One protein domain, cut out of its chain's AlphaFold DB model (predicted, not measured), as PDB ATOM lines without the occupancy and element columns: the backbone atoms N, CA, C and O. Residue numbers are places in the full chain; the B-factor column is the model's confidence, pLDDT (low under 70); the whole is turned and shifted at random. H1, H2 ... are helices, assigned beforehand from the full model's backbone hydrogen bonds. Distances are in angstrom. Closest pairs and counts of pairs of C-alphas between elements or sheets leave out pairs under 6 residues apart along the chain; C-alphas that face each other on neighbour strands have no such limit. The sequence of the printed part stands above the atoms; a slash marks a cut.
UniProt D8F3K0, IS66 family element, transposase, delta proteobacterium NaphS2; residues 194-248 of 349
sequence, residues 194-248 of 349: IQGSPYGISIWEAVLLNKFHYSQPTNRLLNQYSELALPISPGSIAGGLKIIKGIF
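What this domain is: This is residues 194 to 248 of the 349 residues of the protein "IS66 family element, transposase" of delta proteobacterium NaphS2 (UniProt D8F3K0). Two helices, H1 and H2, make a splayed helical hairpin, and a third and longer helix, H3, runs across it at nearly a right angle to H1. The packing of H3 on this hairpin is loose: it comes near the middle of H1 and, with its first residue, near the beginning of H2, and from there it runs on away from H2. The printed part has 55 residues with three named helices, in the order H1, H2, H3 along the chain, and no named strand; the class is all helix. The whole is compact, with a radius of gyration of the C-alphas of 10.8 A, and rounded, spanning 30 by 25 by 18 A.

Where its parts are: Residues 194 to 200 come before the first named helix, with C-alpha 194 at (182.211, 107.171, 116.241). H1 is residues 201 to 213, from Ile 201 to His 213, and measures 16.8 A from first to last C-alpha; its C-alpha 201 is at (174.416, 107.802, 112.394). H2 is residues 218 to 227, from Thr 218 to Glu 227, and measures 14.7 A; its C-alpha 218 is at (178.764, 95.799, 101.630). H3 is residues 234 to 248, from Pro 234 to Phe 248, the longest helix with 15 residues and 21.2 A; its C-alpha 248 is at (177.309, 95.618, 121.188).

How they stand to each other: H1 and H2 form a helical hairpin. They touch, and H1 does so with residues 207 to 211 alone; the closest C-alphas are those of Lys 211 and Thr 218, 6.1 A apart. Their lines stand at a steep tilt of 43 degrees, and they run opposite ways. H1 and H3 are close but not clearly touching, the closest C-alphas being those of Val 207 and Ile 237, 7.9 A apart. Their lines are about perpendicular, at 85 degrees. H2 and H3 are also close but not clearly touching, the closest C-alphas being those of Asn 219 and Pro 234, 7.5 A apart. They run opposite ways at a steep tilt of 59 degrees. In H1 and H2 every O i to N i+4 pair is within hydrogen-bond range; in H3, 8 of 11 are.

The domain as a whole: The two C-alphas farthest apart are those of Glu 227 and Gly 246, 30.8 A. The first and last printed C-alphas, of Ile 194 and Phe 248, are 13.5 A apart. The printed part has no cut. The link from H1 to H2 is tight, with 4 residues, and the link from H2 to H3 is short, with 6 residues. The mean pLDDT of the printed part is 95.6, and no printed residue is under 70.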
ATOM      1  N   ILE A 194     180.758 107.277 116.288       93.50
ATOM      2  CA  ILE A 194     182.211 107.171 116.241       93.50
ATOM      3  C   ILE A 194     182.774 108.585 116.337       93.50
ATOM      4  O   ILE A 194     182.509 109.432 115.476       93.50
ATOM      5  N   GLN A 195     183.536 108.849 117.396       90.75
ATOM      6  CA  GLN A 195     184.182 110.144 117.604       90.75
ATOM      7  C   GLN A 195     185.174 110.435 116.470       90.75
ATOM      8  O   GLN A 195     185.947 109.568 116.069       90.75
ATOM      9  N   GLY A 196     185.127 111.654 115.930       88.19
ATOM     10  CA  GLY A 196     186.001 112.087 114.832       88.19
ATOM     11  C   GLY A 196     185.659 111.509 113.452       88.19
ATOM     12  O   GLY A 196     186.315 111.861 112.474       88.19
ATOM     13  N   SER A 197     184.635 110.656 113.333       92.62
ATOM     14  CA  SER A 197     184.172 110.175 112.030       92.62
ATOM     15  C   SER A 197     183.446 111.287 111.260       92.62
ATOM     16  O   SER A 197     182.622 111.985 111.853       92.62
ATOM     17  N   PRO A 198     183.672 111.426 109.939       92.94
ATOM     18  CA  PRO A 198     182.881 112.333 109.111       92.94
ATOM     19  C   PRO A 198     181.466 111.794 108.830       92.94
ATOM     20  O   PRO A 198     180.632 112.523 108.295       92.94
ATOM     21  N   TYR A 199     181.185 110.528 109.163       95.12
ATOM     22  CA  TYR A 199     179.922 109.864 108.845       95.12
ATOM     23  C   TYR A 199     178.931 109.935 110.009       95.12
ATOM     24  O   TYR A 199     179.239 109.552 111.140       95.12
ATOM     25  N   GLY A 200     177.716 110.397 109.705       94.25
ATOM     26  CA  GLY A 200     176.600 110.443 110.649       94.25
ATOM     27  C   GLY A 200     176.006 109.066 110.967       94.25
ATOM     28  O   GLY A 200     176.351 108.058 110.351       94.25
ATOM     29  N   ILE A 201     175.073 109.034 111.926       94.81
ATOM     30  CA  ILE A 201     174.416 107.802 112.394       94.81
ATOM     31  C   ILE A 201     173.678 107.046 111.282       94.81
ATOM     32  O   ILE A 201     173.752 105.822 111.250       94.81
ATOM     33  N   SER A 202     173.068 107.760 110.332       94.75
ATOM     34  CA  SER A 202     172.321 107.166 109.215       94.75
ATOM     35  C   SER A 202     173.177 106.241 108.345       94.75
ATOM     36  O   SER A 202     172.692 105.216 107.875       94.75
ATOM     37  N   ILE A 203     174.465 106.555 108.165       95.94
ATOM     38  CA  ILE A 203     175.394 105.698 107.414       95.94
ATOM     39  C   ILE A 203     175.637 104.391 108.168       95.94
ATOM     40  O   ILE A 203     175.617 103.316 107.574       95.94
ATOM     41  N   TRP A 204     175.848 104.463 109.483       96.50
ATOM     42  CA  TRP A 204     176.110 103.280 110.303       96.50
ATOM     43  C   TRP A 204     174.875 102.393 110.439       96.50
ATOM     44  O   TRP A 204     174.989 101.179 110.295       96.50
ATOM     45  N   GLU A 205     173.702 102.990 110.635       96.19
ATOM     46  CA  GLU A 205     172.419 102.286 110.632       96.19
ATOM     47  C   GLU A 205     172.203 101.535 109.315       96.19
ATOM     48  O   GLU A 205     172.004 100.318 109.314       96.19
ATOM     49  N   ALA A 206     172.338 102.228 108.183       96.06
ATOM     50  CA  ALA A 206     172.181 101.623 106.870       96.06
ATOM     51  C   ALA A 206     173.201 100.504 106.626       96.06
ATOM     52  O   ALA A 206     172.831  99.455 106.103       96.06
ATOM     53  N   VAL A 207     174.463 100.673 107.037       97.00
ATOM     54  CA  VAL A 207     175.480  99.613 106.956       97.00
ATOM     55  C   VAL A 207     175.064  98.386 107.764       97.00
ATOM     56  O   VAL A 207     175.183  97.273 107.253       97.00
ATOM     57  N   LEU A 208     174.580  98.562 108.997       96.88
ATOM     58  CA  LEU A 208     174.176  97.453 109.863       96.88
ATOM     59  C   LEU A 208     172.952  96.719 109.305       96.88
ATOM     60  O   LEU A 208     172.991  95.495 109.166       96.88
ATOM     61  N   LEU A 209     171.906  97.454 108.919       97.25
ATOM     62  CA  LEU A 209     170.685  96.878 108.357       97.25
ATOM     63  C   LEU A 209     170.968  96.156 107.040       97.25
ATOM     64  O   LEU A 209     170.666  94.973 106.908       97.25
ATOM     65  N   ASN A 210     171.630  96.813 106.087       97.25
ATOM     66  CA  ASN A 210     171.927  96.189 104.800       97.25
ATOM     67  C   ASN A 210     172.820  94.965 104.966       97.25
ATOM     68  O   ASN A 210     172.521  93.912 104.411       97.25
ATOM     69  N   LYS A 211     173.891  95.065 105.758       96.12
ATOM     70  CA  LYS A 211     174.845  93.965 105.891       96.12
ATOM     71  C   LYS A 211     174.274  92.768 106.646       96.12
ATOM     72  O   LYS A 211     174.517  91.639 106.226       96.12
ATOM     73  N   PHE A 212     173.598  93.003 107.769       94.56
ATOM     74  CA  PHE A 212     173.244  91.940 108.713       94.56
ATOM     75  C   PHE A 212     171.766  91.566 108.681       94.56
ATOM     76  O   PHE A 212     171.456  90.388 108.811       94.56
ATOM     77  N   HIS A 213     170.862  92.525 108.472       96.25
ATOM     78  CA  HIS A 213     169.430  92.236 108.400       96.25
ATOM     79  C   HIS A 213     169.013  91.810 106.985       96.25
ATOM     80  O   HIS A 213     168.420  90.750 106.807       96.25
ATOM     81  N   TYR A 214     169.411  92.571 105.961       96.50
ATOM     82  CA  TYR A 214     169.069  92.287 104.560       96.50
ATOM     83  C   TYR A 214     170.085  91.392 103.840       96.50
ATOM     84  O   TYR A 214     169.880  91.022 102.686       96.50
ATOM     85  N   SER A 215     171.185  91.021 104.506       96.00
ATOM     86  CA  SER A 215     172.241  90.168 103.939       96.00
ATOM     87  C   SER A 215     172.840  90.697 102.621       96.00
ATOM     88  O   SER A 215     173.323  89.934 101.779       96.00
ATOM     89  N   GLN A 216     172.839  92.016 102.433       96.50
ATOM     90  CA  GLN A 216     173.406  92.683 101.270       96.50
ATOM     91  C   GLN A 216     174.938  92.780 101.394       96.50
ATOM     92  O   GLN A 216     175.470  93.287 102.390       96.50
ATOM     93  N   PRO A 217     175.690  92.353 100.360       95.44
ATOM     94  CA  PRO A 217     177.125  92.585 100.289       95.44
ATOM     95  C   PRO A 217     177.468  94.075 100.413       95.44
ATOM     96  O   PRO A 217     176.915  94.914  99.703       95.44
ATOM     97  N   THR A 218     178.417  94.407 101.293       96.12
ATOM     98  CA  THR A 218     178.764  95.799 101.630       96.12
ATOM     99  C   THR A 218     179.177  96.620 100.403       96.12
ATOM    100  O   THR A 218     178.838  97.792 100.321       96.12
ATOM    101  N   ASN A 219     179.835  96.012  99.412       96.69
ATOM    102  CA  ASN A 219     180.208  96.694  98.169       96.69
ATOM    103  C   ASN A 219     178.997  97.204  97.370       96.69
ATOM    104  O   ASN A 219     179.101  98.248  96.743       96.69
ATOM    105  N   ARG A 220     177.844  96.522  97.417       97.56
ATOM    106  CA  ARG A 220     176.626  97.002  96.745       97.56
ATOM    107  C   ARG A 220     176.099  98.280  97.387       97.56
ATOM    108  O   ARG A 220     175.726  99.196  96.672       97.56
ATOM    109  N   LEU A 221     176.124  98.349  98.720       96.75
ATOM    110  CA  LEU A 221     175.745  99.567  99.441       96.75
ATOM    111  C   LEU A 221     176.712 100.721  99.131       96.75
ATOM    112  O   LEU A 221     176.288 101.852  98.934       96.75
ATOM    113  N   LEU A 222     178.013 100.435  99.042       97.44
ATOM    114  CA  LEU A 222     179.006 101.447  98.669       97.44
ATOM    115  C   LEU A 222     178.799 101.972  97.243       97.44
ATOM    116  O   LEU A 222     178.923 103.172  97.022       97.44
ATOM    117  N   ASN A 223     178.443 101.095  96.299       97.31
ATOM    118  CA  ASN A 223     178.096 101.509  94.939       97.31
ATOM    119  C   ASN A 223     176.858 102.417  94.936       97.31
ATOM    120  O   ASN A 223     176.905 103.483  94.332       97.31
ATOM    121  N   GLN A 224     175.808 102.049  95.681       95.75
ATOM    122  CA  GLN A 224     174.609 102.883  95.840       95.75
ATOM    123  C   GLN A 224     174.953 104.271  96.395       95.75
ATOM    124  O   GLN A 224     174.495 105.279  95.870       95.75
ATOM    125  N   TYR A 225     175.810 104.365  97.417       96.69
ATOM    126  CA  TYR A 225     176.234 105.675  97.913       96.69
ATOM    127  C   TYR A 225     177.050 106.474  96.896       96.69
ATOM    128  O   TYR A 225     176.908 107.693  96.834       96.69
ATOM    129  N   SER A 226     177.858 105.815  96.064       96.62
ATOM    130  CA  SER A 226     178.578 106.493  94.985       96.62
ATOM    131  C   SER A 226     177.630 107.113  93.953       96.62
ATOM    132  O   SER A 226     177.898 108.219  93.490       96.62
ATOM    133  N   GLU A 227     176.527 106.440  93.613       95.88
ATOM    134  CA  GLU A 227     175.474 106.975  92.730       95.88
ATOM    135  C   GLU A 227     174.770 108.192  93.353       95.88
ATOM    136  O   GLU A 227     174.365 109.109  92.646       95.88
ATOM    137  N   LEU A 228     174.728 108.255  94.686       95.56
ATOM    138  CA  LEU A 228     174.242 109.399  95.461       95.56
ATOM    139  C   LEU A 228     175.320 110.471  95.714       95.56
ATOM    140  O   LEU A 228     175.186 111.270  96.641       95.56
ATOM    141  N   ALA A 229     176.408 110.481  94.935       96.25
ATOM    142  CA  ALA A 229     177.544 111.398  95.086       96.25
ATOM    143  C   ALA A 229     178.226 111.360  96.475       96.25
ATOM    144  O   ALA A 229     178.887 112.316  96.885       96.25
ATOM    145  N   LEU A 230     178.117 110.235  97.189       96.75
ATOM    146  CA  LEU A 230     178.748 109.979  98.485       96.75
ATOM    147  C   LEU A 230     179.693 108.764  98.390       96.75
ATOM    148  O   LEU A 230     179.395 107.690  98.913       96.75
ATOM    149  N   PRO A 231     180.855 108.875  97.729       96.94
ATOM    150  CA  PRO A 231     181.807 107.772  97.693       96.94
ATOM    151  C   PRO A 231     182.384 107.509  99.095       96.94
ATOM    152  O   PRO A 231     182.982 108.389  99.713       96.94
ATOM    153  N   ILE A 232     182.241 106.276  99.592       97.25
ATOM    154  CA  ILE A 232     182.785 105.838 100.887       97.25
ATOM    155  C   ILE A 232     183.767 104.688 100.665       97.25
ATOM    156  O   ILE A 232     183.465 103.710  99.982       97.25
ATOM    157  N   SER A 233     184.950 104.772 101.278       96.56
ATOM    158  CA  SER A 233     185.945 103.707 101.145       96.56
ATOM    159  C   SER A 233     185.537 102.441 101.926       96.56
ATOM    160  O   SER A 233     185.055 102.543 103.063       96.56
ATOM    161  N   PRO A 234     185.805 101.228 101.402       96.50
ATOM    162  CA  PRO A 234     185.582  99.986 102.147       96.50
ATOM    163  C   PRO A 234     186.342  99.940 103.479       96.50
ATOM    164  O   PRO A 234     185.831  99.414 104.468       96.50
ATOM    165  N   GLY A 235     187.545 100.525 103.520       96.25
ATOM    166  CA  GLY A 235     188.370 100.613 104.725       96.25
ATOM    167  C   GLY A 235     187.717 101.445 105.829       96.25
ATOM    168  O   GLY A 235     187.765 101.049 106.991       96.25
ATOM    169  N   SER A 236     187.038 102.540 105.473       96.06
ATOM    170  CA  SER A 236     186.281 103.359 106.427       96.06
ATOM    171  C   SER A 236     185.150 102.565 107.083       96.06
ATOM    172  O   SER A 236     185.008 102.604 108.305       96.06
ATOM    173  N   ILE A 237     184.388 101.800 106.295       97.19
ATOM    174  CA  ILE A 237     183.310 100.957 106.831       97.19
ATOM    175  C   ILE A 237     183.871  99.825 107.693       97.19
ATOM    176  O   ILE A 237     183.385  99.599 108.799       97.19
ATOM    177  N   ALA A 238     184.916  99.139 107.229       95.12
ATOM    178  CA  ALA A 238     185.547  98.063 107.989       95.12
ATOM    179  C   ALA A 238     186.124  98.560 109.325       95.12
ATOM    180  O   ALA A 238     185.942  97.909 110.354       95.12
ATOM    181  N   GLY A 239     186.786  99.720 109.325       95.56
ATOM    182  CA  GLY A 239     187.293 100.368 110.533       95.56
ATOM    183  C   GLY A 239     186.170 100.756 111.492       95.56
ATOM    184  O   GLY A 239     186.246 100.449 112.679       95.56
ATOM    185  N   GLY A 240     185.091 101.352 110.981       96.19
ATOM    186  CA  GLY A 240     183.958 101.733 111.819       96.19
ATOM    187  C   GLY A 240     183.206 100.547 112.416       96.19
ATOM    188  O   GLY A 240     182.878 100.576 113.598       96.19
ATOM    189  N   LEU A 241     183.027  99.456 111.665       96.00
ATOM    190  CA  LEU A 241     182.431  98.220 112.187       96.00
ATOM    191  C   LEU A 241     183.252  97.611 113.335       96.00
ATOM    192  O   LEU A 241     182.667  97.060 114.265       96.00
ATOM    193  N   LYS A 242     184.588  97.736 113.317       94.00
ATOM    194  CA  LYS A 242     185.435  97.303 114.445       94.00
ATOM    195  C   LYS A 242     185.172  98.117 115.711       94.00
ATOM    196  O   LYS A 242     185.174  97.543 116.792       94.00
ATOM    197  N   ILE A 243     184.936  99.422 115.576       95.25
ATOM    198  CA  ILE A 243     184.607 100.303 116.707       95.25
ATOM    199  C   ILE A 243     183.198  99.987 117.218       95.25
ATOM    200  O   ILE A 243     183.008  99.754 118.408       95.25
ATOM    201  N   ILE A 244     182.224  99.904 116.308       95.19
ATOM    202  CA  ILE A 244     180.818  99.627 116.629       95.19
ATOM    203  C   ILE A 244     180.647  98.266 117.305       95.19
ATOM    204  O   ILE A 244     179.803  98.144 118.186       95.19
ATOM    205  N   LYS A 245     181.465  97.261 116.962       94.00
ATOM    206  CA  LYS A 245     181.467  95.963 117.653       94.00
ATOM    207  C   LYS A 245     181.505  96.131 119.179       94.00
ATOM    208  O   LYS A 245     180.719  95.490 119.864       94.00
ATOM    209  N   GLY A 246     182.355  97.022 119.698       94.00
ATOM    210  CA  GLY A 246     182.478  97.253 121.141       94.00
ATOM    211  C   GLY A 246     181.215  97.828 121.792       94.00
ATOM    212  O   GLY A 246     180.990  97.610 122.975       94.00
ATOM    213  N   ILE A 247     180.357  98.508 121.024       93.50
ATOM    214  CA  ILE A 247     179.069  99.039 121.504       93.50
ATOM    215  C   ILE A 247     178.072  97.898 121.767       93.50
ATOM    216  O   ILE A 247     177.220  98.016 122.644       93.50
ATOM    217  N   PHE A 248     178.184  96.784 121.036       93.69
ATOM    218  CA  PHE A 248     177.309  95.618 121.188       93.69
ATOM    219  C   PHE A 248     177.780  94.622 122.255       93.69
ATOM    220  O   PHE A 248     176.990  93.767 122.652       93.69
TER     221      PHE A 248